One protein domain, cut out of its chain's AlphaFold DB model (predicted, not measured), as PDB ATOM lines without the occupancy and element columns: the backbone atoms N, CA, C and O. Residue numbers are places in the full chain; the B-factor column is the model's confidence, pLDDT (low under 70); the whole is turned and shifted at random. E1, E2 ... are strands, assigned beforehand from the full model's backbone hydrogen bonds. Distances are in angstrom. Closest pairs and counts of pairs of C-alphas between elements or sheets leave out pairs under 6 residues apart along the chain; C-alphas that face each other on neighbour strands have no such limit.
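This is residues 2 to 65 of the 149 residues of an uncharacterized protein of Paenibacillus sp. P1XP2 (UniProt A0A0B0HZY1). This is a long chain with little regular structure: a small hairpin of E1 and E2 lies between two long stretches with no named element, residues 2 to 30 and 42 to 65, and residues 2 to 12 stick out as a free tail. The printed part has 64 residues, with no named helix and two named strands, E1 then E2, in one antiparallel sheet. The class is all strand, though the strands hold only 6 residues. It is extended, with a radius of gyration of the C-alphas of 19.6 A and spans of 69 by 28 by 14 A.

Look first at E1, residues 31 to 33, and E2, residues 39 to 41, a hairpin with a tight link and 150 degrees between their directions. You will find N 40 and O 32 within hydrogen-bond range at 2.8 A.

Find C-alpha 31 at (188.166, 143.318, 192.339); E1 runs 7.3 A from there. E2 runs 6.4 A to C-alpha 41 at (189.768, 139.700, 189.763).

The C-alphas farthest apart, of Gly 5 and Ile 65, are 69.6 A apart. The printed part has no cut. Residues 2 to 22 have low confidence.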
ATOM      1  N   GLU A   2     154.349 141.391 169.726       45.84
ATOM      2  CA  GLU A   2     154.433 139.968 169.391       45.84
ATOM      3  C   GLU A   2     154.112 139.783 167.896       45.84
ATOM      4  O   GLU A   2     153.065 140.232 167.431       45.84
ATOM      5  N   GLN A   3     155.031 139.207 167.113       52.06
ATOM      6  CA  GLN A   3     154.766 138.853 165.712       52.06
ATOM      7  C   GLN A   3     154.139 137.457 165.665       52.06
ATOM      8  O   GLN A   3     154.791 136.475 166.015       52.06
ATOM      9  N   ALA A   4     152.887 137.371 165.214       50.25
ATOM     10  CA  ALA A   4     152.160 136.113 165.076       50.25
ATOM     11  C   ALA A   4     152.870 135.146 164.103       50.25
ATOM     12  O   ALA A   4     153.195 135.519 162.975       50.25
ATOM     13  N   GLY A   5     153.085 133.898 164.538       64.44
ATOM     14  CA  GLY A   5     153.487 132.777 163.674       64.44
ATOM     15  C   GLY A   5     154.975 132.406 163.645       64.44
ATOM     16  O   GLY A   5     155.346 131.516 162.884       64.44
ATOM     17  N   LYS A   6     155.836 133.033 164.456       60.59
ATOM     18  CA  LYS A   6     157.241 132.611 164.614       60.59
ATOM     19  C   LYS A   6     157.425 131.886 165.952       60.59
ATOM     20  O   LYS A   6     156.860 132.346 166.944       60.59
ATOM     21  N   PRO A   7     158.184 130.772 166.009       66.38
ATOM     22  CA  PRO A   7     158.483 130.118 167.277       66.38
ATOM     23  C   PRO A   7     159.197 131.109 168.214       66.38
ATOM     24  O   PRO A   7     159.944 131.964 167.726       66.38
ATOM     25  N   PRO A   8     158.969 131.033 169.537       67.69
ATOM     26  CA  PRO A   8     159.588 131.942 170.492       67.69
ATOM     27  C   PRO A   8     161.113 131.893 170.359       67.69
ATOM     28  O   PRO A   8     161.727 130.829 170.448       67.69
ATOM     29  N   VAL A   9     161.724 133.055 170.120       69.06
ATOM     30  CA  VAL A   9     163.181 133.210 170.116       69.06
ATOM     31  C   VAL A   9     163.608 133.441 171.557       69.06
ATOM     32  O   VAL A   9     163.323 134.488 172.134       69.06
ATOM     33  N   TYR A  10     164.261 132.444 172.145       65.69
ATOM     34  CA  TYR A  10     164.879 132.571 173.457       65.69
ATOM     35  C   TYR A  10     166.287 133.130 173.284       65.69
ATOM     36  O   TYR A  10     167.120 132.511 172.624       65.69
ATOM     37  N   ASP A  11     166.551 134.284 173.891       55.84
ATOM     38  CA  ASP A  11     167.912 134.778 174.067       55.84
ATOM     39  C   ASP A  11     168.416 134.345 175.448       55.84
ATOM     40  O   ASP A  11     167.692 134.429 176.445       55.84
ATOM     41  N   SER A  12     169.635 133.814 175.507       63.22
ATOM     42  CA  SER A  12     170.233 133.317 176.749       63.22
ATOM     43  C   SER A  12     171.243 134.335 177.255       63.22
ATOM     44  O   SER A  12     172.363 134.419 176.755       63.22
ATOM     45  N   PHE A  13     170.858 135.103 178.273       54.75
ATOM     46  CA  PHE A  13     171.781 135.996 178.963       54.75
ATOM     47  C   PHE A  13     172.596 135.204 179.982       54.75
ATOM     48  O   PHE A  13     172.074 134.747 180.999       54.75
ATOM     49  N   TYR A  14     173.891 135.064 179.723       54.09
ATOM     50  CA  TYR A  14     174.829 134.526 180.697       54.09
ATOM     51  C   TYR A  14     175.287 135.659 181.614       54.09
ATOM     52  O   TYR A  14     175.795 136.681 181.160       54.09
ATOM     53  N   PHE A  15     175.115 135.479 182.917       54.94
ATOM     54  CA  PHE A  15     175.670 136.366 183.928       54.94
ATOM     55  C   PHE A  15     176.464 135.521 184.922       54.94
ATOM     56  O   PHE A  15     175.988 134.508 185.432       54.94
ATOM     57  N   THR A  16     177.704 135.923 185.182       60.31
ATOM     58  CA  THR A  16     178.561 135.238 186.147       60.31
ATOM     59  C   THR A  16     178.219 135.751 187.541       60.31
ATOM     60  O   THR A  16     178.533 136.890 187.879       60.31
ATOM     61  N   VAL A  17     177.571 134.926 188.368       59.50
ATOM     62  CA  VAL A  17     177.323 135.251 189.782       59.50
ATOM     63  C   VAL A  17     178.412 134.619 190.630       59.50
ATOM     64  O   VAL A  17     178.402 133.414 190.879       59.50
ATOM     65  N   TRP A  18     179.345 135.433 191.114       63.09
ATOM     66  CA  TRP A  18     180.253 134.986 192.164       63.09
ATOM     67  C   TRP A  18     179.502 134.798 193.481       63.09
ATOM     68  O   TRP A  18     178.563 135.528 193.808       63.09
ATOM     69  N   ASN A  19     179.920 133.800 194.263       68.12
ATOM     70  CA  ASN A  19     179.334 133.555 195.573       68.12
ATOM     71  C   ASN A  19     179.608 134.758 196.487       68.12
ATOM     72  O   ASN A  19     180.728 134.936 196.960       68.12
ATOM     73  N   LYS A  20     178.565 135.545 196.778       62.62
ATOM     74  CA  LYS A  20     178.638 136.756 197.614       62.62
ATOM     75  C   LYS A  20     179.234 136.522 199.006       62.62
ATOM     76  O   LYS A  20     179.686 137.477 199.619       62.62
ATOM     77  N   LYS A  21     179.254 135.283 199.518       66.75
ATOM     78  CA  LYS A  21     179.909 134.960 200.800       66.75
ATOM     79  C   LYS A  21     181.440 135.043 200.736       66.75
ATOM     80  O   LYS A  21     182.060 135.133 201.783       66.75
ATOM     81  N   LYS A  22     182.027 134.984 199.535       69.56
ATOM     82  CA  LYS A  22     183.479 135.048 199.297       69.56
ATOM     83  C   LYS A  22     183.983 136.450 198.939       69.56
ATOM     84  O   LYS A  22     185.178 136.622 198.754       69.56
ATOM     85  N   ILE A  23     183.082 137.422 198.802       74.75
ATOM     86  CA  ILE A  23     183.423 138.808 198.478       74.75
ATOM     87  C   ILE A  23     183.281 139.625 199.767       74.75
ATOM     88  O   ILE A  23     182.192 139.617 200.355       74.75
ATOM     89  N   PRO A  24     184.330 140.331 200.221       79.56
ATOM     90  CA  PRO A  24     184.222 141.242 201.354       79.56
ATOM     91  C   PRO A  24     183.137 142.300 201.097       79.56
ATOM     92  O   PRO A  24     183.080 142.903 200.025       79.56
ATOM     93  N   LYS A  25     182.235 142.509 202.064       80.00
ATOM     94  CA  LYS A  25     181.059 143.394 201.899       80.00
ATOM     95  C   LYS A  25     181.424 144.874 201.739       80.00
ATOM     96  O   LYS A  25     180.598 145.650 201.270       80.00
ATOM     97  N   ASP A  26     182.622 145.242 202.163       87.25
ATOM     98  CA  ASP A  26     183.216 146.576 202.168       87.25
ATOM     99  C   ASP A  26     184.152 146.826 200.972       87.25
ATOM    100  O   ASP A  26     184.763 147.888 200.877       87.25
ATOM    101  N   GLN A  27     184.255 145.870 200.044       84.75
ATOM    102  CA  GLN A  27     185.126 145.956 198.873       84.75
ATOM    103  C   GLN A  27     184.337 145.856 197.563       84.75
ATOM    104  O   GLN A  27     183.137 145.573 197.532       84.75
ATOM    105  N   SER A  28     185.018 146.124 196.448       85.31
ATOM    106  CA  SER A  28     184.419 146.002 195.120       85.31
ATOM    107  C   SER A  28     184.096 144.539 194.796       85.31
ATOM    108  O   SER A  28     184.845 143.624 195.116       85.31
ATOM    109  N   GLN A  29     182.970 144.309 194.117       83.88
ATOM    110  CA  GLN A  29     182.521 142.957 193.758       83.88
ATOM    111  C   GLN A  29     183.291 142.344 192.585       83.88
ATOM    112  O   GLN A  29     183.186 141.144 192.352       83.88
ATOM    113  N   ILE A  30     184.036 143.166 191.842       83.12
ATOM    114  CA  ILE A  30     184.768 142.758 190.636       83.12
ATOM    115  C   ILE A  30     186.293 142.771 190.811       83.12
ATOM    116  O   ILE A  30     187.004 142.190 189.993       83.12
ATOM    117  N   ALA A  31     186.782 143.393 191.889       85.88
ATOM    118  CA  ALA A  31     188.166 143.318 192.339       85.88
ATOM    119  C   ALA A  31     188.229 143.514 193.861       85.88
ATOM    120  O   ALA A  31     187.806 144.555 194.363       85.88
ATOM    121  N   PHE A  32     188.748 142.533 194.590       87.38
ATOM    122  CA  PHE A  32     188.825 142.562 196.054       87.38
ATOM    123  C   PHE A  32     190.056 141.810 196.551       87.38
ATOM    124  O   PHE A  32     190.665 141.037 195.819       87.38
ATOM    125  N   LEU A  33     190.435 142.045 197.798       87.25
ATOM    126  CA  LEU A  33     191.538 141.367 198.456       87.25
ATOM    127  C   LEU A  33     191.118 139.948 198.860       87.25
ATOM    128  O   LEU A  33     190.108 139.767 199.539       87.25
ATOM    129  N   GLY A  34     191.888 138.952 198.435       84.62
ATOM    130  CA  GLY A  34     191.766 137.570 198.880       84.62
ATOM    131  C   GLY A  34     192.376 137.350 200.264       84.62
ATOM    132  O   GLY A  34     193.102 138.195 200.791       84.62
ATOM    133  N   ASP A  35     192.116 136.175 200.834       84.62
ATOM    134  CA  ASP A  35     192.610 135.784 202.164       84.62
ATOM    135  C   ASP A  35     194.151 135.720 202.240       84.62
ATOM    136  O   ASP A  35     194.729 135.795 203.323       84.62
ATOM    137  N   ASP A  36     194.830 135.606 201.095       85.25
ATOM    138  CA  ASP A  36     196.290 135.633 200.962       85.25
ATOM    139  C   ASP A  36     196.868 137.053 200.797       85.25
ATOM    140  O   ASP A  36     198.072 137.216 200.587       85.25
ATOM    141  N   GLY A  37     196.020 138.083 200.875       83.50
ATOM    142  CA  GLY A  37     196.410 139.479 200.704       83.50
ATOM    143  C   GLY A  37     196.673 139.887 199.253       83.50
ATOM    144  O   GLY A  37     197.232 140.961 199.027       83.50
ATOM    145  N   LYS A  38     196.304 139.067 198.260       82.94
ATOM    146  CA  LYS A  38     196.419 139.412 196.834       82.94
ATOM    147  C   LYS A  38     195.086 139.871 196.261       82.94
ATOM    148  O   LYS A  38     194.027 139.503 196.758       82.94
ATOM    149  N   LEU A  39     195.123 140.674 195.198       85.06
ATOM    150  CA  LEU A  39     193.908 141.063 194.483       85.06
ATOM    151  C   LEU A  39     193.344 139.877 193.691       85.06
ATOM    152  O   LEU A  39     194.039 139.247 192.896       85.06
ATOM    153  N   VAL A  40     192.061 139.608 193.902       87.06
ATOM    154  CA  VAL A  40     191.242 138.670 193.140       87.06
ATOM    155  C   VAL A  40     190.423 139.467 192.135       87.06
ATOM    156  O   VAL A  40     189.699 140.389 192.513       87.06
ATOM    157  N   TYR A  41     190.510 139.086 190.862       86.75
ATOM    158  CA  TYR A  41     189.768 139.700 189.763       86.75
ATOM    159  C   TYR A  41     188.652 138.769 189.296       86.75
ATOM    160  O   TYR A  41     188.879 137.590 189.021       86.75
ATOM    161  N   VAL A  42     187.433 139.297 189.213       85.81
ATOM    162  CA  VAL A  42     186.266 138.530 188.770       85.81
ATOM    163  C   VAL A  42     186.083 138.702 187.269       85.81
ATOM    164  O   VAL A  42     185.877 139.819 186.792       85.81
ATOM    165  N   SER A  43     186.124 137.595 186.527       83.44
ATOM    166  CA  SER A  43     185.802 137.589 185.100       83.44
ATOM    167  C   SER A  43     184.290 137.531 184.850       83.44
ATOM    168  O   SER A  43     183.547 136.866 185.580       83.44
ATOM    169  N   ASP A  44     183.831 138.191 183.787       79.56
ATOM    170  CA  ASP A  44     182.477 138.034 183.258       79.56
ATOM    171  C   ASP A  44     182.300 136.683 182.531       79.56
ATOM    172  O   ASP A  44     183.200 135.842 182.479       79.56
ATOM    173  N   PHE A  45     181.118 136.454 181.956       77.00
ATOM    174  CA  PHE A  45     180.784 135.200 181.268       77.00
ATOM    175  C   PHE A  45     181.577 134.967 179.972       77.00
ATOM    176  O   PHE A  45     181.590 133.858 179.446       77.00
ATOM    177  N   ARG A  46     182.222 136.012 179.443       79.44
ATOM    178  CA  ARG A  46     183.081 135.980 178.252       79.44
ATOM    179  C   ARG A  46     184.560 135.904 178.633       79.44
ATOM    180  O   ARG A  46     185.404 135.904 177.741       79.44
ATOM    181  N   GLY A  47     184.874 135.859 179.929       79.50
ATOM    182  CA  GLY A  47     186.239 135.881 180.443       79.50
ATOM    183  C   GLY A  47     186.861 137.279 180.518       79.50
ATOM    184  O   GLY A  47     188.052 137.385 180.801       79.50
ATOM    185  N   ASN A  48     186.101 138.355 180.287       81.94
ATOM    186  CA  ASN A  48     186.626 139.711 180.448       81.94
ATOM    187  C   ASN A  48     186.783 140.025 181.936       81.94
ATOM    188  O   ASN A  48     185.874 139.781 182.724       81.94
ATOM    189  N   GLN A  49     187.904 140.622 182.315       86.19
ATOM    190  CA  GLN A  49     188.192 141.037 183.687       86.19
ATOM    191  C   GLN A  49     188.851 142.415 183.692       86.19
ATOM    192  O   GLN A  49     189.345 142.877 182.659       86.19
ATOM    193  N   ILE A  50     188.874 143.070 184.853       84.75
ATOM    194  CA  ILE A  50     189.684 144.281 185.021       84.75
ATOM    195  C   ILE A  50     191.149 143.913 184.766       84.75
ATOM    196  O   ILE A  50     191.625 142.877 185.225       84.75
ATOM    197  N   LEU A  51     191.848 144.765 184.016       81.81
ATOM    198  CA  LEU A  51     193.272 144.596 183.749       81.81
ATOM    199  C   LEU A  51     194.071 144.638 185.057       81.81
ATOM    200  O   LEU A  51     193.905 145.547 185.872       81.81
ATOM    201  N   ASP A  52     194.962 143.665 185.226       80.06
ATOM    202  CA  ASP A  52     195.911 143.640 186.332       80.06
ATOM    203  C   ASP A  52     197.092 144.580 186.031       80.06
ATOM    204  O   ASP A  52     197.902 144.331 185.137       80.06
ATOM    205  N   PHE A  53     197.177 145.681 186.782       72.81
ATOM    206  CA  PHE A  53     198.276 146.653 186.710       72.81
ATOM    207  C   PHE A  53     199.306 146.474 187.833       72.81
ATOM    208  O   PHE A  53     200.171 147.330 188.011       72.81
ATOM    209  N   SER A  54     199.254 145.372 188.582       71.56
ATOM    210  CA  SER A  54     200.172 145.114 189.700       71.56
ATOM    211  C   SER A  54     201.632 145.010 189.248       71.56
ATOM    212  O   SER A  54     202.532 145.282 190.036       71.56
ATOM    213  N   ASN A  55     201.865 144.679 187.971       72.62
ATOM    214  CA  ASN A  55     203.194 144.619 187.358       72.62
ATOM    215  C   ASN A  55     203.601 145.921 186.625       72.62
ATOM    216  O   ASN A  55     204.481 145.918 185.763       72.62
ATOM    217  N   ALA A  56     202.921 147.043 186.882       74.94
ATOM    218  CA  ALA A  56     203.278 148.327 186.288       74.94
ATOM    219  C   ALA A  56     204.463 148.970 187.032       74.94
ATOM    220  O   ALA A  56     204.489 149.045 188.258       74.94
ATOM    221  N   GLY A  57     205.437 149.494 186.282       74.25
ATOM    222  CA  GLY A  57     206.582 150.223 186.833       74.25
ATOM    223  C   GLY A  57     207.938 149.634 186.442       74.25
ATOM    224  O   GLY A  57     208.038 148.706 185.639       74.25
ATOM    225  N   TYR A  58     209.010 150.213 186.989       78.69
ATOM    226  CA  TYR A  58     210.379 149.782 186.695       78.69
ATOM    227  C   TYR A  58     210.576 148.306 187.069       78.69
ATOM    228  O   TYR A  58     210.305 147.921 188.204       78.69
ATOM    229  N   MET A  59     211.029 147.495 186.104       78.44
ATOM    230  CA  MET A  59     211.208 146.040 186.243       78.44
ATOM    231  C   MET A  59     209.966 145.284 186.755       78.44
ATOM    232  O   MET A  59     210.104 144.295 187.466       78.44
ATOM    233  N   GLY A  60     208.761 145.729 186.382       74.44
ATOM    234  CA  GLY A  60     207.517 145.083 186.813       74.44
ATOM    235  C   GLY A  60     206.972 145.598 188.147       74.44
ATOM    236  O   GLY A  60     206.037 145.034 188.696       74.44
ATOM    237  N   GLY A  61     207.539 146.675 188.696       70.94
ATOM    238  CA  GLY A  61     207.182 147.118 190.043       70.94
ATOM    239  C   GLY A  61     207.824 146.235 191.122       70.94
ATOM    240  O   GLY A  61     208.498 145.249 190.841       70.94
ATOM    241  N   GLY A  62     207.737 146.654 192.386       70.81
ATOM    242  CA  GLY A  62     208.372 145.948 193.513       70.81
ATOM    243  C   GLY A  62     209.901 146.087 193.608       70.81
ATOM    244  O   GLY A  62     210.469 145.857 194.674       70.81
ATOM    245  N   VAL A  63     210.577 146.538 192.547       80.31
ATOM    246  CA  VAL A  63     212.008 146.877 192.563       80.31
ATOM    247  C   VAL A  63     212.194 148.368 192.833       80.31
ATOM    248  O   VAL A  63     211.581 149.224 192.193       80.31
ATOM    249  N   LYS A  64     213.082 148.700 193.776       81.50
ATOM    250  CA  LYS A  64     213.438 150.094 194.066       81.50
ATOM    251  C   LYS A  64     214.060 150.742 192.830       81.50
ATOM    252  O   LYS A  64     215.009 150.207 192.259       81.50
ATOM    253  N   ILE A  65     213.573 151.929 192.468       82.44
ATOM    254  CA  ILE A  65     214.144 152.715 191.370       82.44
ATOM    255  C   ILE A  65     215.637 152.973 191.665       82.44
ATOM    256  O   ILE A  65     215.957 153.489 192.745       82.44
TER     257      ILE A  65